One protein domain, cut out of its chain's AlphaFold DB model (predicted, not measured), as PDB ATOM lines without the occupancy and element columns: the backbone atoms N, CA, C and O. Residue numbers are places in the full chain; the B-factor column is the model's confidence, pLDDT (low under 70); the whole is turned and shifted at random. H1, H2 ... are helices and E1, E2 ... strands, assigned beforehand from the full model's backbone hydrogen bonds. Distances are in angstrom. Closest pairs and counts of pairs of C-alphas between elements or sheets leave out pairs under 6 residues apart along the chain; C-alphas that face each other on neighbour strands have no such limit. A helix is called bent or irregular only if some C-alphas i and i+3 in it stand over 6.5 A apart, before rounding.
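AT A GLANCE: This is residues 47 to 164 of the 192 residues of an uncharacterized protein of Desertifilum sp. IPPAS B-1220 (UniProt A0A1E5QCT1). One long helix, H4, runs through most of the length, and H3 meets it near their first residues and spreads away as a narrow V. H2 packs across the middle of H4, and H1 packs on its last turns. The printed part has 118 residues, with named elements in the order H1, E1, H2, H3, H4, E2; it is mostly helix, and E1 and E2 pair with no named strand. It is compact, with a radius of gyration of the C-alphas of 15.5 A and spans of 46 by 34 by 27 A.

HOW THE PARTS SIT: H4, residues 127 to 155, is the hub, touching three helices. It has a kink of 61 degrees near residue 149 and is irregular: C-alphas 151 and 154 are 9.6 A apart. With residues 127 to 137 alone it touches H3, residues 90 to 106, the same way at a shallow tilt of 34.9 degrees, only just short of steep; the closest C-alphas, of Leu 90 and Gly 127, are 6.5 A apart. With residues 138 to 145 alone it touches H2, residues 69 to 77, at a steep tilt of 65 degrees, the closest C-alphas being Pro 69 and Cys 142, 6.3 A. With residues 150 to 153 alone it touches H1, residues 53 to 56, closest at C-alphas Tyr 53 and Tyr 151, 4.8 A. E1, residues 62 to 64, is only just apart from H4, at 8.5 A. Every O i to N i+4 pair is within hydrogen-bond range in H2 and H3, and 23 of 25 in H4; H1 is too short for one.

IN THESE COORDINATES: H4 is 39.4 A long, from C-alpha 127 at (-10.637, -2.906, -14.923) to C-alpha 155 at (-43.035, -12.138, -35.409). H3 measures 24.3 A, H2 11.5 A, H1 5.7 A and E1 7.1 A. E2, residues 157 to 162, measures 14.2 A and ends at C-alpha 162, (-44.321, -17.364, -19.231).

THE WHOLE: The farthest C-alphas, of Glu 56 and Thr 126, are 46.9 A apart. The links H2 to H3 and H3 to H4 are long, 12 and 20 residues. The printed part has no cut, and no printed residue is under 70 in pLDDT.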
ATOM      1  N   ALA A  47     -45.656  -7.768 -21.235       93.38
ATOM      2  CA  ALA A  47     -46.082  -7.985 -22.611       93.38
ATOM      3  C   ALA A  47     -45.306  -9.149 -23.240       93.38
ATOM      4  O   ALA A  47     -44.364  -8.902 -23.987       93.38
ATOM      5  N   PRO A  48     -45.658 -10.411 -22.940       94.56
ATOM      6  CA  PRO A  48     -45.087 -11.585 -23.606       94.56
ATOM      7  C   PRO A  48     -45.654 -11.804 -25.022       94.56
ATOM      8  O   PRO A  48     -45.078 -12.556 -25.792       94.56
ATOM      9  N   THR A  49     -46.790 -11.195 -25.373       92.81
ATOM     10  CA  THR A  49     -47.555 -11.488 -26.604       92.81
ATOM     11  C   THR A  49     -47.884 -10.227 -27.404       92.81
ATOM     12  O   THR A  49     -48.961 -10.097 -27.979       92.81
ATOM     13  N   LEU A  50     -46.967  -9.260 -27.419       91.94
ATOM     14  CA  LEU A  50     -47.178  -7.987 -28.101       91.94
ATOM     15  C   LEU A  50     -47.247  -8.181 -29.626       91.94
ATOM     16  O   LEU A  50     -46.365  -8.810 -30.215       91.94
ATOM     17  N   ALA A  51     -48.272  -7.600 -30.250       90.69
ATOM     18  CA  ALA A  51     -48.371  -7.491 -31.701       90.69
ATOM     19  C   ALA A  51     -47.301  -6.535 -32.260       90.69
ATOM     20  O   ALA A  51     -46.834  -5.624 -31.575       90.69
ATOM     21  N   SER A  52     -46.904  -6.731 -33.514       91.50
ATOM     22  CA  SER A  52     -45.883  -5.899 -34.156       91.50
ATOM     23  C   SER A  52     -46.377  -4.471 -34.386       91.50
ATOM     24  O   SER A  52     -47.390  -4.273 -35.055       91.50
ATOM     25  N   TYR A  53     -45.615  -3.459 -33.955       92.44
ATOM     26  CA  TYR A  53     -45.847  -2.074 -34.390       92.44
ATOM     27  C   TYR A  53     -45.776  -1.902 -35.902       92.44
ATOM     28  O   TYR A  53     -46.618  -1.222 -36.482       92.44
ATOM     29  N   LYS A  54     -44.827  -2.577 -36.549       90.50
ATOM     30  CA  LYS A  54     -44.661  -2.530 -38.000       90.50
ATOM     31  C   LYS A  54     -45.865  -3.066 -38.778       90.50
ATOM     32  O   LYS A  54     -46.121  -2.567 -39.870       90.50
ATOM     33  N   LEU A  55     -46.555  -4.084 -38.259       89.44
ATOM     34  CA  LEU A  55     -47.599  -4.802 -39.002       89.44
ATOM     35  C   LEU A  55     -49.020  -4.491 -38.524       89.44
ATOM     36  O   LEU A  55     -49.930  -4.418 -39.341       89.44
ATOM     37  N   GLU A  56     -49.219  -4.326 -37.217       87.75
ATOM     38  CA  GLU A  56     -50.545  -4.411 -36.589       87.75
ATOM     39  C   GLU A  56     -50.872  -3.220 -35.676       87.75
ATOM     40  O   GLU A  56     -51.995  -3.134 -35.192       87.75
ATOM     41  N   ASN A  57     -49.929  -2.290 -35.465       86.06
ATOM     42  CA  ASN A  57     -50.076  -1.115 -34.594       86.06
ATOM     43  C   ASN A  57     -50.635  -1.479 -33.192       86.06
ATOM     44  O   ASN A  57     -51.827  -1.293 -32.930       86.06
ATOM     45  N   PRO A  58     -49.797  -2.017 -32.284       87.06
ATOM     46  CA  PRO A  58     -50.224  -2.545 -31.002       87.06
ATOM     47  C   PRO A  58     -50.860  -1.452 -30.136       87.06
ATOM     48  O   PRO A  58     -50.594  -0.261 -30.335       87.06
ATOM     49  N   PRO A  59     -51.669  -1.844 -29.137       86.81
ATOM     50  CA  PRO A  59     -52.317  -0.896 -28.246       86.81
ATOM     51  C   PRO A  59     -51.317   0.092 -27.625       86.81
ATOM     52  O   PRO A  59     -50.204  -0.301 -27.261       86.81
ATOM     53  N   PRO A  60     -51.695   1.371 -27.458       88.06
ATOM     54  CA  PRO A  60     -50.867   2.308 -26.722       88.06
ATOM     55  C   PRO A  60     -50.745   1.842 -25.269       88.06
ATOM     56  O   PRO A  60     -51.726   1.458 -24.632       88.06
ATOM     57  N   GLY A  61     -49.534   1.897 -24.722       91.44
ATOM     58  CA  GLY A  61     -49.289   1.425 -23.370       91.44
ATOM     59  C   GLY A  61     -47.847   1.606 -22.931       91.44
ATOM     60  O   GLY A  61     -46.972   1.999 -23.701       91.44
ATOM     61  N   ARG A  62     -47.608   1.315 -21.654       94.88
ATOM     62  CA  ARG A  62     -46.267   1.191 -21.088       94.88
ATOM     63  C   ARG A  62     -46.024  -0.281 -20.825       94.88
ATOM     64  O   ARG A  62     -46.867  -0.938 -20.219       94.88
ATOM     65  N   TYR A  63     -44.880  -0.780 -21.266       95.44
ATOM     66  CA  TYR A  63     -44.575  -2.203 -21.219       95.44
ATOM     67  C   TYR A  63     -43.217  -2.457 -20.583       95.44
ATOM     68  O   TYR A  63     -42.300  -1.645 -20.719       95.44
ATOM     69  N   GLN A  64     -43.088  -3.596 -19.911       96.06
ATOM     70  CA  GLN A  64     -41.823  -4.097 -19.388       96.06
ATOM     71  C   GLN A  64     -41.590  -5.550 -19.815       96.06
ATOM     72  O   GLN A  64     -42.526  -6.339 -19.959       96.06
ATOM     73  N   ILE A  65     -40.321  -5.891 -20.030       96.88
ATOM     74  CA  ILE A  65     -39.851  -7.219 -20.441       96.88
ATOM     75  C   ILE A  65     -38.503  -7.517 -19.767       96.88
ATOM     76  O   ILE A  65     -37.761  -6.591 -19.436       96.88
ATOM     77  N   GLU A  66     -38.159  -8.796 -19.601       96.25
ATOM     78  CA  GLU A  66     -36.798  -9.217 -19.243       96.25
ATOM     79  C   GLU A  66     -35.997  -9.471 -20.527       96.25
ATOM     80  O   GLU A  66     -36.488 -10.093 -21.474       96.25
ATOM     81  N   VAL A  67     -34.748  -9.006 -20.564       96.44
ATOM     82  CA  VAL A  67     -33.824  -9.231 -21.683       96.44
ATOM     83  C   VAL A  67     -32.543  -9.855 -21.157       96.44
ATOM     84  O   VAL A  67     -32.007  -9.429 -20.134       96.44
ATOM     85  N   PHE A  68     -32.011 -10.823 -21.903       95.00
ATOM     86  CA  PHE A  68     -30.694 -11.387 -21.643       95.00
ATOM     87  C   PHE A  68     -29.744 -11.121 -22.830       95.00
ATOM     88  O   PHE A  68     -29.906 -11.728 -23.892       95.00
ATOM     89  N   PRO A  69     -28.730 -10.236 -22.679       96.00
ATOM     90  CA  PRO A  69     -27.883  -9.801 -23.797       96.00
ATOM     91  C   PRO A  69     -27.130 -10.912 -24.531       96.00
ATOM     92  O   PRO A  69     -26.934 -10.822 -25.740       96.00
ATOM     93  N   HIS A  70     -26.697 -11.972 -23.840       96.69
ATOM     94  CA  HIS A  70     -25.901 -13.020 -24.482       96.69
ATOM     95  C   HIS A  70     -26.681 -13.748 -25.594       96.69
ATOM     96  O   HIS A  70     -26.223 -13.678 -26.732       96.69
ATOM     97  N   PRO A  71     -27.860 -14.353 -25.350       97.50
ATOM     98  CA  PRO A  71     -28.719 -14.865 -26.422       97.50
ATOM     99  C   PRO A  71     -29.048 -13.838 -27.506       97.50
ATOM    100  O   PRO A  71     -28.996 -14.161 -28.689       97.50
ATOM    101  N   ALA A  72     -29.342 -12.593 -27.119       97.88
ATOM    102  CA  ALA A  72     -29.691 -11.553 -28.080       97.88
ATOM    103  C   ALA A  72     -28.545 -11.274 -29.063       97.88
ATOM    104  O   ALA A  72     -28.757 -11.258 -30.270       97.88
ATOM    105  N   THR A  73     -27.317 -11.124 -28.565       98.00
ATOM    106  CA  THR A  73     -26.137 -10.880 -29.412       98.00
ATOM    107  C   THR A  73     -25.778 -12.066 -30.306       98.00
ATOM    108  O   THR A  73     -25.300 -11.836 -31.416       98.00
ATOM    109  N   ILE A  74     -26.051 -13.314 -29.890       98.25
ATOM    110  CA  ILE A  74     -25.925 -14.486 -30.776       98.25
ATOM    111  C   ILE A  74     -26.769 -14.287 -32.032       98.25
ATOM    112  O   ILE A  74     -26.251 -14.408 -33.139       98.25
ATOM    113  N   ASN A  75     -28.044 -13.938 -31.863       97.94
ATOM    114  CA  ASN A  75     -28.993 -13.865 -32.969       97.94
ATOM    115  C   ASN A  75     -28.882 -12.570 -33.780       97.94
ATOM    116  O   ASN A  75     -28.921 -12.625 -35.006       97.94
ATOM    117  N   LEU A  76     -28.687 -11.423 -33.121       97.50
ATOM    118  CA  LEU A  76     -28.542 -10.125 -33.791       97.50
ATOM    119  C   LEU A  76     -27.272 -10.052 -34.646       97.50
ATOM    120  O   LEU A  76     -27.286  -9.453 -35.716       97.50
ATOM    121  N   PHE A  77     -26.169 -10.650 -34.184       97.38
ATOM    122  CA  PHE A  77     -24.865 -10.557 -34.856       97.38
ATOM    123  C   PHE A  77     -24.444 -11.855 -35.564       97.38
ATOM    124  O   PHE A  77     -23.384 -11.903 -36.199       97.38
ATOM    125  N   ASN A  78     -25.292 -12.887 -35.501       96.25
ATOM    126  CA  ASN A  78     -25.055 -14.221 -36.050       96.25
ATOM    127  C   ASN A  78     -23.732 -14.835 -35.546       96.25
ATOM    128  O   ASN A  78     -22.850 -15.202 -36.325       96.25
ATOM    129  N   LEU A  79     -23.555 -14.867 -34.222       97.00
ATOM    130  CA  LEU A  79     -22.337 -15.375 -33.587       97.00
ATOM    131  C   LEU A  79     -22.436 -16.878 -33.326       97.00
ATOM    132  O   LEU A  79     -23.423 -17.370 -32.792       97.00
ATOM    133  N   ASN A  80     -21.347 -17.606 -33.565       96.88
ATOM    134  CA  ASN A  80     -21.267 -19.031 -33.224       96.88
ATOM    135  C   ASN A  80     -20.978 -19.288 -31.733       96.88
ATOM    136  O   ASN A  80     -21.018 -20.430 -31.276       96.88
ATOM    137  N   ARG A  81     -20.683 -18.241 -30.952       97.31
ATOM    138  CA  ARG A  81     -20.462 -18.309 -29.501       97.31
ATOM    139  C   ARG A  81     -20.583 -16.927 -28.863       97.31
ATOM    140  O   ARG A  81     -20.402 -15.925 -29.550       97.31
ATOM    141  N   ILE A  82     -20.830 -16.863 -27.552       97.44
ATOM    142  CA  ILE A  82     -20.831 -15.584 -26.826       97.44
ATOM    143  C   ILE A  82     -19.480 -14.871 -26.917       97.44
ATOM    144  O   ILE A  82     -18.423 -15.505 -26.877       97.44
ATOM    145  N   LEU A  83     -19.537 -13.541 -26.914       97.44
ATOM    146  CA  LEU A  83     -18.381 -12.705 -26.623       97.44
ATOM    147  C   LEU A  83     -18.085 -12.766 -25.119       97.44
ATOM    148  O   LEU A  83     -18.949 -12.476 -24.287       97.44
ATOM    149  N   LYS A  84     -16.866 -13.158 -24.741       96.00
ATOM    150  CA  LYS A  84     -16.502 -13.417 -23.331       96.00
ATOM    151  C   LYS A  84     -15.994 -12.165 -22.610       96.00
ATOM    152  O   LYS A  84     -14.935 -12.173 -21.994       96.00
ATOM    153  N   TYR A  85     -16.763 -11.081 -22.643       95.44
ATOM    154  CA  TYR A  85     -16.348  -9.806 -22.044       95.44
ATOM    155  C   TYR A  85     -16.585  -9.706 -20.523       95.44
ATOM    156  O   TYR A  85     -15.956  -8.880 -19.870       95.44
ATOM    157  N   LYS A  86     -17.400 -10.591 -19.920       90.88
ATOM    158  CA  LYS A  86     -17.748 -10.555 -18.477       90.88
ATOM    159  C   LYS A  86     -16.850 -11.388 -17.550       90.88
ATOM    160  O   LYS A  86     -16.936 -11.269 -16.329       90.88
ATOM    161  N   LYS A  87     -16.015 -12.277 -18.096       90.75
ATOM    162  CA  LYS A  87     -15.155 -13.208 -17.338       90.75
ATOM    163  C   LYS A  87     -13.826 -13.408 -18.060       90.75
ATOM    164  O   LYS A  87     -13.808 -13.448 -19.282       90.75
ATOM    165  N   GLY A  88     -12.752 -13.605 -17.301       93.81
ATOM    166  CA  GLY A  88     -11.404 -13.831 -17.834       93.81
ATOM    167  C   GLY A  88     -10.437 -12.704 -17.487       93.81
ATOM    168  O   GLY A  88     -10.761 -11.814 -16.692       93.81
ATOM    169  N   LYS A  89      -9.239 -12.757 -18.074       96.19
ATOM    170  CA  LYS A  89      -8.201 -11.742 -17.849       96.19
ATOM    171  C   LYS A  89      -8.631 -10.410 -18.461       96.19
ATOM    172  O   LYS A  89      -9.388 -10.367 -19.428       96.19
ATOM    173  N   LEU A  90      -8.113  -9.308 -17.920       95.62
ATOM    174  CA  LEU A  90      -8.475  -7.958 -18.359       95.62
ATOM    175  C   LEU A  90      -8.288  -7.758 -19.872       95.62
ATOM    176  O   LEU A  90      -9.190  -7.254 -20.533       95.62
ATOM    177  N   ALA A  91      -7.155  -8.209 -20.418       96.06
ATOM    178  CA  ALA A  91      -6.851  -8.104 -21.845       96.06
ATOM    179  C   ALA A  91      -7.839  -8.890 -22.728       96.06
ATOM    180  O   ALA A  91      -8.291  -8.376 -23.749       96.06
ATOM    181  N   GLU A  92      -8.225 -10.101 -22.309       96.56
ATOM    182  CA  GLU A  92      -9.194 -10.948 -23.020       96.56
ATOM    183  C   GLU A  92     -10.579 -10.293 -23.017       96.56
ATOM    184  O   GLU A  92     -11.184 -10.099 -24.069       96.56
ATOM    185  N   ARG A  93     -11.047  -9.863 -21.838       97.38
ATOM    186  CA  ARG A  93     -12.328  -9.159 -21.692       97.38
ATOM    187  C   ARG A  93     -12.374  -7.897 -22.543       97.38
ATOM    188  O   ARG A  93     -13.376  -7.629 -23.199       97.38
ATOM    189  N   ARG A  94     -11.276  -7.138 -22.555       97.62
ATOM    190  CA  ARG A  94     -11.129  -5.925 -23.358       97.62
ATOM    191  C   ARG A  94     -11.247  -6.223 -24.853       97.62
ATOM    192  O   ARG A  94     -11.986  -5.525 -25.540       97.62
ATOM    193  N   ALA A  95     -10.556  -7.251 -25.350       97.44
ATOM    194  CA  ALA A  95     -10.637  -7.657 -26.753       97.44
ATOM    195  C   ALA A  95     -12.072  -8.046 -27.153       97.44
ATOM    196  O   ALA A  95     -12.568  -7.615 -28.190       97.44
ATOM    197  N   GLU A  96     -12.774  -8.792 -26.299       98.00
ATOM    198  CA  GLU A  96     -14.169  -9.181 -26.531       98.00
ATOM    199  C   GLU A  96     -15.136  -7.984 -26.476       98.00
ATOM    200  O   GLU A  96     -16.086  -7.919 -27.254       98.00
ATOM    201  N   LEU A  97     -14.877  -6.994 -25.614       97.56
ATOM    202  CA  LEU A  97     -15.688  -5.778 -25.535       97.56
ATOM    203  C   LEU A  97     -15.478  -4.856 -26.749       97.56
ATOM    204  O   LEU A  97     -16.425  -4.226 -27.217       97.56
ATOM    205  N   ILE A  98     -14.263  -4.829 -27.310       97.94
ATOM    206  CA  ILE A  98     -13.982  -4.169 -28.596       97.94
ATOM    207  C   ILE A  98     -14.797  -4.819 -29.718       97.94
ATOM    208  O   ILE A  98     -15.397  -4.100 -30.517       97.94
ATOM    209  N   LYS A  99     -14.877  -6.158 -29.758       98.38
ATOM    210  CA  LYS A  99     -15.726  -6.872 -30.728       98.38
ATOM    211  C   LYS A  99     -17.198  -6.497 -30.561       98.38
ATOM    212  O   LYS A  99     -17.842  -6.168 -31.551       98.38
ATOM    213  N   LEU A 100     -17.717  -6.480 -29.327       98.25
ATOM    214  CA  LEU A 100     -19.103  -6.072 -29.063       98.25
ATOM    215  C   LEU A 100     -19.373  -4.654 -29.581       98.25
ATOM    216  O   LEU A 100     -20.333  -4.440 -30.317       98.25
ATOM    217  N   ARG A 101     -18.493  -3.700 -29.254       97.81
ATOM    218  CA  ARG A 101     -18.577  -2.321 -29.748       97.81
ATOM    219  C   ARG A 101     -18.590  -2.272 -31.277       97.81
ATOM    220  O   ARG A 101     -19.401  -1.553 -31.848       97.81
ATOM    221  N   HIS A 102     -17.727  -3.044 -31.935       97.25
ATOM    222  CA  HIS A 102     -17.672  -3.111 -33.393       97.25
ATOM    223  C   HIS A 102     -18.977  -3.646 -34.001       97.25
ATOM    224  O   HIS A 102     -19.507  -3.031 -34.924       97.25
ATOM    225  N   TYR A 103     -19.541  -4.730 -33.458       97.69
ATOM    226  CA  TYR A 103     -20.829  -5.264 -33.916       97.69
ATOM    227  C   TYR A 103     -21.972  -4.263 -33.742       97.69
ATOM    228  O   TYR A 103     -22.763  -4.089 -34.666       97.69
ATOM    229  N   ILE A 104     -22.019  -3.545 -32.614       97.56
ATOM    230  CA  ILE A 104     -23.005  -2.476 -32.396       97.56
ATOM    231  C   ILE A 104     -22.902  -1.419 -33.503       97.56
ATOM    232  O   ILE A 104     -23.915  -1.031 -34.071       97.56
ATOM    233  N   GLN A 105     -21.686  -0.987 -33.853       96.56
ATOM    234  CA  GLN A 105     -21.470   0.055 -34.867       96.56
ATOM    235  C   GLN A 105     -21.720  -0.404 -36.303       96.56
ATOM    236  O   GLN A 105     -21.984   0.435 -37.158       96.56
ATOM    237  N   LYS A 106     -21.543  -1.694 -36.600       95.62
ATOM    238  CA  LYS A 106     -21.576  -2.204 -37.978       95.62
ATOM    239  C   LYS A 106     -22.852  -2.943 -38.337       95.62
ATOM    240  O   LYS A 106     -23.234  -2.895 -39.498       95.62
ATOM    241  N   VAL A 107     -23.488  -3.607 -37.376       96.44
ATOM    242  CA  VAL A 107     -24.667  -4.440 -37.637       96.44
ATOM    243  C   VAL A 107     -25.954  -3.717 -37.270       96.44
ATOM    244  O   VAL A 107     -26.868  -3.697 -38.079       96.44
ATOM    245  N   LEU A 108     -26.052  -3.067 -36.103       96.94
ATOM    246  CA  LEU A 108     -27.319  -2.425 -35.710       96.94
ATOM    247  C   LEU A 108     -27.832  -1.350 -36.691       96.94
ATOM    248  O   LEU A 108     -29.050  -1.254 -36.840       96.94
ATOM    249  N   PRO A 109     -26.978  -0.586 -37.406       96.88
ATOM    250  CA  PRO A 109     -27.451   0.324 -38.448       96.88
ATOM    251  C   PRO A 109     -28.065  -0.365 -39.674       96.88
ATOM    252  O   PRO A 109     -28.796   0.287 -40.410       96.88
ATOM    253  N   SER A 110     -27.754  -1.642 -39.923       95.19
ATOM    254  CA  SER A 110     -28.295  -2.409 -41.057       95.19
ATOM    255  C   SER A 110     -29.520  -3.249 -40.697       95.19
ATOM    256  O   SER A 110     -30.096  -3.889 -41.573       95.19
ATOM    257  N   LEU A 111     -29.882  -3.313 -39.416       95.81
ATOM    258  CA  LEU A 111     -31.093  -3.983 -38.960       95.81
ATOM    259  C   LEU A 111     -32.300  -3.055 -39.106       95.81
ATOM    260  O   LEU A 111     -32.158  -1.847 -39.245       95.81
ATOM    261  N   GLU A 112     -33.494  -3.625 -38.998       95.06
ATOM    262  CA  GLU A 112     -34.734  -2.869 -38.858       95.06
ATOM    263  C   GLU A 112     -35.360  -3.241 -37.503       95.06
ATOM    264  O   GLU A 112     -35.530  -4.435 -37.255       95.06
ATOM    265  N   PRO A 113     -35.694  -2.288 -36.617       95.94
ATOM    266  CA  PRO A 113     -35.388  -0.864 -36.718       95.94
ATOM    267  C   PRO A 113     -33.878  -0.604 -36.652       95.94
ATOM    268  O   PRO A 113     -33.160  -1.214 -35.849       95.94
ATOM    269  N   ALA A 114     -33.406   0.317 -37.491       96.94
ATOM    270  CA  ALA A 114     -31.999   0.691 -37.538       96.94
ATOM    271  C   ALA A 114     -31.612   1.505 -36.300       96.94
ATOM    272  O   ALA A 114     -32.316   2.434 -35.902       96.94
ATOM    273  N   LEU A 115     -30.456   1.193 -35.714       97.00
ATOM    274  CA  LEU A 115     -29.856   2.005 -34.658       97.00
ATOM    275  C   LEU A 115     -28.460   2.458 -35.080       97.00
ATOM    276  O   LEU A 115     -27.495   1.697 -35.017       97.00
ATOM    277  N   SER A 116     -28.361   3.730 -35.460       94.00
ATOM    278  CA  SER A 116     -27.085   4.415 -35.664       94.00
ATOM    279  C   SER A 116     -26.701   5.158 -34.393       94.00
ATOM    280  O   SER A 116     -27.392   6.080 -33.970       94.00
ATOM    281  N   VAL A 117     -25.599   4.745 -33.768       90.56
ATOM    282  CA  VAL A 117     -25.079   5.392 -32.560       90.56
ATOM    283  C   VAL A 117     -23.948   6.328 -32.964       90.56
ATOM    284  O   VAL A 117     -22.889   5.855 -33.376       90.56
ATOM    285  N   GLU A 118     -24.168   7.638 -32.841       86.56
ATOM    286  CA  GLU A 118     -23.209   8.673 -33.263       86.56
ATOM    287  C   GLU A 118     -21.828   8.488 -32.625       86.56
ATOM    288  O   GLU A 118     -20.799   8.572 -33.295       86.56
ATOM    289  N   SER A 119     -21.796   8.179 -31.327       90.00
ATOM    290  CA  SER A 119     -20.561   7.871 -30.618       90.00
ATOM    291  C   SER A 119     -20.768   6.762 -29.592       90.00
ATOM    292  O   SER A 119     -21.671   6.798 -28.759       90.00
ATOM    293  N   LEU A 120     -19.902   5.751 -29.652       93.88
ATOM    294  CA  LEU A 120     -19.776   4.755 -28.593       93.88
ATOM    295  C   LEU A 120     -18.532   5.048 -27.766       93.88
ATOM    296  O   LEU A 120     -17.484   5.347 -28.359       93.88
ATOM    297  N   PRO A 121     -18.605   4.875 -26.434       92.56
ATOM    298  CA  PRO A 121     -17.467   5.110 -25.561       92.56
ATOM    299  C   PRO A 121     -16.265   4.271 -25.994       92.56
ATOM    300  O   PRO A 121     -16.406   3.153 -26.506       92.56
ATOM    301  N   GLU A 122     -15.073   4.821 -25.801       94.38
ATOM    302  CA  GLU A 122     -13.839   4.076 -26.011       94.38
ATOM    303  C   GLU A 122     -13.694   2.955 -24.984       94.38
ATOM    304  O   GLU A 122     -14.210   3.036 -23.866       94.38
ATOM    305  N   ILE A 123     -12.978   1.897 -25.366       95.50
ATOM    306  CA  ILE A 123     -12.727   0.771 -24.472       95.50
ATOM    307  C   ILE A 123     -11.461   1.056 -23.644       95.50
ATOM    308  O   ILE A 123     -10.353   1.036 -24.199       95.50
ATOM    309  N   PRO A 124     -11.593   1.286 -22.324       93.56
ATOM    310  CA  PRO A 124     -10.481   1.687 -21.473       93.56
ATOM    311  C   PRO A 124      -9.521   0.524 -21.206       93.56
ATOM    312  O   PRO A 124      -9.815  -0.643 -21.473       93.56
ATOM    313  N   GLN A 125      -8.358   0.852 -20.645       90.56
ATOM    314  CA  GLN A 125      -7.328  -0.128 -20.278       90.56
ATOM    315  C   GLN A 125      -7.462  -0.642 -18.837       90.56
ATOM    316  O   GLN A 125      -6.872  -1.664 -18.504       90.56
ATOM    317  N   THR A 126      -8.216   0.039 -17.966       89.19
ATOM    318  CA  THR A 126      -8.327  -0.307 -16.537       89.19
ATOM    319  C   THR A 126      -9.594  -1.102 -16.234       89.19
ATOM    320  O   THR A 126     -10.635  -0.905 -16.855       89.19
ATOM    321  N   GLY A 127      -9.532  -1.993 -15.240       87.06
ATOM    322  CA  GLY A 127     -10.637  -2.906 -14.923       87.06
ATOM    323  C   GLY A 127     -11.932  -2.226 -14.464       87.06
ATOM    324  O   GLY A 127     -13.009  -2.629 -14.903       87.06
ATOM    325  N   ILE A 128     -11.846  -1.190 -13.621       90.38
ATOM    326  CA  ILE A 128     -13.029  -0.467 -13.113       90.38
ATOM    327  C   ILE A 128     -13.736   0.261 -14.258       90.38
ATOM    328  O   ILE A 128     -14.938   0.082 -14.458       90.38
ATOM    329  N   ALA A 129     -12.985   1.029 -15.051       93.81
ATOM    330  CA  ALA A 129     -13.543   1.724 -16.204       93.81
ATOM    331  C   ALA A 129     -14.094   0.726 -17.237       93.81
ATOM    332  O   ALA A 129     -15.155   0.964 -17.809       93.81
ATOM    333  N   LEU A 130     -13.430  -0.422 -17.430       95.75
ATOM    334  CA  LEU A 130     -13.899  -1.462 -18.346       95.75
ATOM    335  C   LEU A 130     -15.262  -2.014 -17.922       95.75
ATOM    336  O   LEU A 130     -16.125  -2.185 -18.777       95.75
ATOM    337  N   LYS A 131     -15.490  -2.239 -16.619       95.56
ATOM    338  CA  LYS A 131     -16.793  -2.697 -16.113       95.56
ATOM    339  C   LYS A 131     -17.901  -1.669 -16.353       95.56
ATOM    340  O   LYS A 131     -19.001  -2.047 -16.735       95.56
ATOM    341  N   ALA A 132     -17.606  -0.382 -16.175       95.81
ATOM    342  CA  ALA A 132     -18.573   0.678 -16.450       95.81
ATOM    343  C   ALA A 132     -18.943   0.751 -17.942       95.81
ATOM    344  O   ALA A 132     -20.103   0.984 -18.277       95.81
ATOM    345  N   ILE A 133     -17.979   0.535 -18.846       96.81
ATOM    346  CA  ILE A 133     -18.255   0.468 -20.288       96.81
ATOM    347  C   ILE A 133     -18.991  -0.821 -20.663       96.81
ATOM    348  O   ILE A 133     -19.918  -0.763 -21.465       96.81
ATOM    349  N   GLU A 134     -18.645  -1.956 -20.054       97.31
ATOM    350  CA  GLU A 134     -19.384  -3.218 -20.188       97.31
ATOM    351  C   GLU A 134     -20.871  -3.030 -19.867       97.31
ATOM    352  O   GLU A 134     -21.711  -3.339 -20.709       97.31
ATOM    353  N   ASP A 135     -21.195  -2.448 -18.708       96.62
ATOM    354  CA  ASP A 135     -22.587  -2.220 -18.301       96.62
ATOM    355  C   ASP A 135     -23.333  -1.274 -19.250       96.62
ATOM    356  O   ASP A 135     -24.516  -1.478 -19.517       96.62
ATOM    357  N   LYS A 136     -22.648  -0.256 -19.793       97.00
ATOM    358  CA  LYS A 136     -23.226   0.668 -20.782       97.00
ATOM    359  C   LYS A 136     -23.515  -0.008 -22.123       97.00
ATOM    360  O   LYS A 136     -24.538   0.275 -22.736       97.00
ATOM    361  N   LEU A 137     -22.618  -0.868 -22.608       97.69
ATOM    362  CA  LEU A 137     -22.852  -1.586 -23.864       97.69
ATOM    363  C   LEU A 137     -23.937  -2.654 -23.693       97.69
ATOM    364  O   LEU A 137     -24.787  -2.795 -24.569       97.69
ATOM    365  N   ASP A 138     -23.971  -3.349 -22.554       97.56
ATOM    366  CA  ASP A 138     -25.056  -4.281 -22.231       97.56
ATOM    367  C   ASP A 138     -26.412  -3.576 -22.131       97.56
ATOM    368  O   ASP A 138     -27.400  -4.086 -22.659       97.56
ATOM    369  N   SER A 139     -26.478  -2.405 -21.487       97.06
ATOM    370  CA  SER A 139     -27.732  -1.656 -21.377       97.06
ATOM    371  C   SER A 139     -28.225  -1.151 -22.733       97.06
ATOM    372  O   SER A 139     -29.430  -1.187 -22.980       97.06
ATOM    373  N   LEU A 140     -27.316  -0.767 -23.637       97.88
ATOM    374  CA  LEU A 140     -27.649  -0.426 -25.020       97.88
ATOM    375  C   LEU A 140     -28.257  -1.623 -25.755       97.88
ATOM    376  O   LEU A 140     -29.301  -1.472 -26.384       97.88
ATOM    377  N   ILE A 141     -27.656  -2.812 -25.640       98.38
ATOM    378  CA  ILE A 141     -28.226  -4.034 -26.224       98.38
ATOM    379  C   ILE A 141     -29.606  -4.331 -25.624       98.38
ATOM    380  O   ILE A 141     -30.536  -4.605 -26.376       98.38
ATOM    381  N   CYS A 142     -29.775  -4.231 -24.301       98.38
ATOM    382  CA  CYS A 142     -31.081  -4.418 -23.660       98.38
ATOM    383  C   CYS A 142     -32.137  -3.444 -24.206       98.38
ATOM    384  O   CYS A 142     -33.245  -3.863 -24.537       98.38
ATOM    385  N   ALA A 143     -31.791  -2.160 -24.327       97.88
ATOM    386  CA  ALA A 143     -32.684  -1.137 -24.861       97.88
ATOM    387  C   ALA A 143     -33.016  -1.382 -26.342       97.88
ATOM    388  O   ALA A 143     -34.174  -1.261 -26.737       97.88
ATOM    389  N   TYR A 144     -32.029  -1.784 -27.147       98.50
ATOM    390  CA  TYR A 144     -32.247  -2.128 -28.548       98.50
ATOM    391  C   TYR A 144     -33.180  -3.334 -28.699       98.50
ATOM    392  O   TYR A 144     -34.110  -3.279 -29.494       98.50
ATOM    393  N   VAL A 145     -33.000  -4.393 -27.902       98.50
ATOM    394  CA  VAL A 145     -33.913  -5.549 -27.907       98.50
ATOM    395  C   VAL A 145     -35.331  -5.132 -27.520       98.50
ATOM    396  O   VAL A 145     -36.279  -5.611 -28.130       98.50
ATOM    397  N   ALA A 146     -35.502  -4.212 -26.565       97.75
ATOM    398  CA  ALA A 146     -36.824  -3.685 -26.228       97.75
ATOM    399  C   ALA A 146     -37.463  -2.901 -27.390       97.75
ATOM    400  O   ALA A 146     -38.647  -3.079 -27.668       97.75
ATOM    401  N   ALA A 147     -36.685  -2.087 -28.110       97.12
ATOM    402  CA  ALA A 147     -37.158  -1.398 -29.313       97.12
ATOM    403  C   ALA A 147     -37.486  -2.380 -30.453       97.12
ATOM    404  O   ALA A 147     -38.507  -2.237 -31.120       97.12
ATOM    405  N   TYR A 148     -36.660  -3.411 -30.644       97.75
ATOM    406  CA  TYR A 148     -36.865  -4.469 -31.633       97.75
ATOM    407  C   TYR A 148     -38.106  -5.320 -31.309       97.75
ATOM    408  O   TYR A 148     -38.885  -5.652 -32.203       97.75
ATOM    409  N   TRP A 149     -38.334  -5.617 -30.024       97.50
ATOM    410  CA  TRP A 149     -39.555  -6.246 -29.515       97.50
ATOM    411  C   TRP A 149     -40.788  -5.390 -29.781       97.50
ATOM    412  O   TRP A 149     -41.776  -5.900 -30.290       97.50
ATOM    413  N   TRP A 150     -40.734  -4.090 -29.495       96.31
ATOM    414  CA  TRP A 150     -41.831  -3.173 -29.811       96.31
ATOM    415  C   TRP A 150     -42.135  -3.146 -31.315       96.31
ATOM    416  O   TRP A 150     -43.289  -3.228 -31.735       96.31
ATOM    417  N   TYR A 151     -41.088  -3.069 -32.136       96.44
ATOM    418  CA  TYR A 151     -41.221  -2.937 -33.580       96.44
ATOM    419  C   TYR A 151     -41.821  -4.192 -34.230       96.44
ATOM    420  O   TYR A 151     -42.780  -4.102 -34.998       96.44
ATOM    421  N   TRP A 152     -41.301  -5.374 -33.895       96.38
ATOM    422  CA  TRP A 152     -41.683  -6.633 -34.544       96.38
ATOM    423  C   TRP A 152     -42.625  -7.521 -33.733       96.38
ATOM    424  O   TRP A 152     -43.200  -8.459 -34.286       96.38
ATOM    425  N   GLY A 153     -42.791  -7.275 -32.437       95.62
ATOM    426  CA  GLY A 153     -43.556  -8.153 -31.558       95.62
ATOM    427  C   GLY A 153     -43.071  -9.603 -31.629       95.62
ATOM    428  O   GLY A 153     -41.886  -9.883 -31.838       95.62
ATOM    429  N   THR A 154     -44.007 -10.540 -31.528       95.25
ATOM    430  CA  THR A 154     -43.750 -11.990 -31.608       95.25
ATOM    431  C   THR A 154     -43.279 -12.483 -32.981       95.25
ATOM    432  O   THR A 154     -42.768 -13.595 -33.073       95.25
ATOM    433  N   THR A 155     -43.389 -11.683 -34.049       95.12
ATOM    434  CA  THR A 155     -43.035 -12.138 -35.409       95.12
ATOM    435  C   THR A 155     -41.533 -12.304 -35.628       95.12
ATOM    436  O   THR A 155     -41.126 -13.157 -36.411       95.12
ATOM    437  N   GLN A 156     -40.707 -11.521 -34.924       96.81
ATOM    438  CA  GLN A 156     -39.242 -11.591 -35.016       96.81
ATOM    439  C   GLN A 156     -38.560 -11.837 -33.672       96.81
ATOM    440  O   GLN A 156     -37.361 -11.602 -33.533       96.81
ATOM    441  N   ASN A 157     -39.295 -12.299 -32.663       97.81
ATOM    442  CA  ASN A 157     -38.752 -12.514 -31.328       97.81
ATOM    443  C   ASN A 157     -39.267 -13.818 -30.724       97.81
ATOM    444  O   ASN A 157     -40.436 -14.168 -30.841       97.81
ATOM    445  N   LEU A 158     -38.378 -14.503 -30.015       97.31
ATOM    446  CA  LEU A 158     -38.695 -15.606 -29.127       97.31
ATOM    447  C   LEU A 158     -39.065 -15.069 -27.748       97.31
ATOM    448  O   LEU A 158     -38.381 -14.203 -27.197       97.31
ATOM    449  N   VAL A 159     -40.103 -15.664 -27.175       97.81
ATOM    450  CA  VAL A 159     -40.530 -15.458 -25.793       97.81
ATOM    451  C   VAL A 159     -40.200 -16.745 -25.048       97.81
ATOM    452  O   VAL A 159     -40.810 -17.784 -25.285       97.81
ATOM    453  N   LEU A 160     -39.178 -16.708 -24.198       97.75
ATOM    454  CA  LEU A 160     -38.722 -17.879 -23.453       97.75
ATOM    455  C   LEU A 160     -39.277 -17.818 -22.035       97.75
ATOM    456  O   LEU A 160     -38.777 -17.048 -21.221       97.75
ATOM    457  N   GLY A 161     -40.274 -18.645 -21.731       96.56
ATOM    458  CA  GLY A 161     -40.941 -18.688 -20.429       96.56
ATOM    459  C   GLY A 161     -42.376 -18.180 -20.506       96.56
ATOM    460  O   GLY A 161     -42.960 -18.116 -21.584       96.56
ATOM    461  N   GLU A 162     -42.935 -17.818 -19.356       94.44
ATOM    462  CA  GLU A 162     -44.321 -17.364 -19.231       94.44
ATOM    463  C   GLU A 162     -44.458 -16.292 -18.135       94.44
ATOM    464  O   GLU A 162     -43.605 -16.217 -17.252       94.44
ATOM    465  N   PRO A 163     -45.501 -15.444 -18.151       90.38
ATOM    466  CA  PRO A 163     -45.645 -14.339 -17.193       90.38
ATOM    467  C   PRO A 163     -45.620 -14.740 -15.717       90.38
ATOM    468  O   PRO A 163     -45.048 -14.022 -14.905       90.38
ATOM    469  N   THR A 164     -46.210 -15.884 -15.380       90.31
ATOM    470  CA  THR A 164     -46.326 -16.431 -14.017       90.31
ATOM    471  C   THR A 164     -44.975 -16.765 -13.392       90.31
ATOM    472  O   THR A 164     -44.769 -16.514 -12.206       90.31
TER     473      THR A 164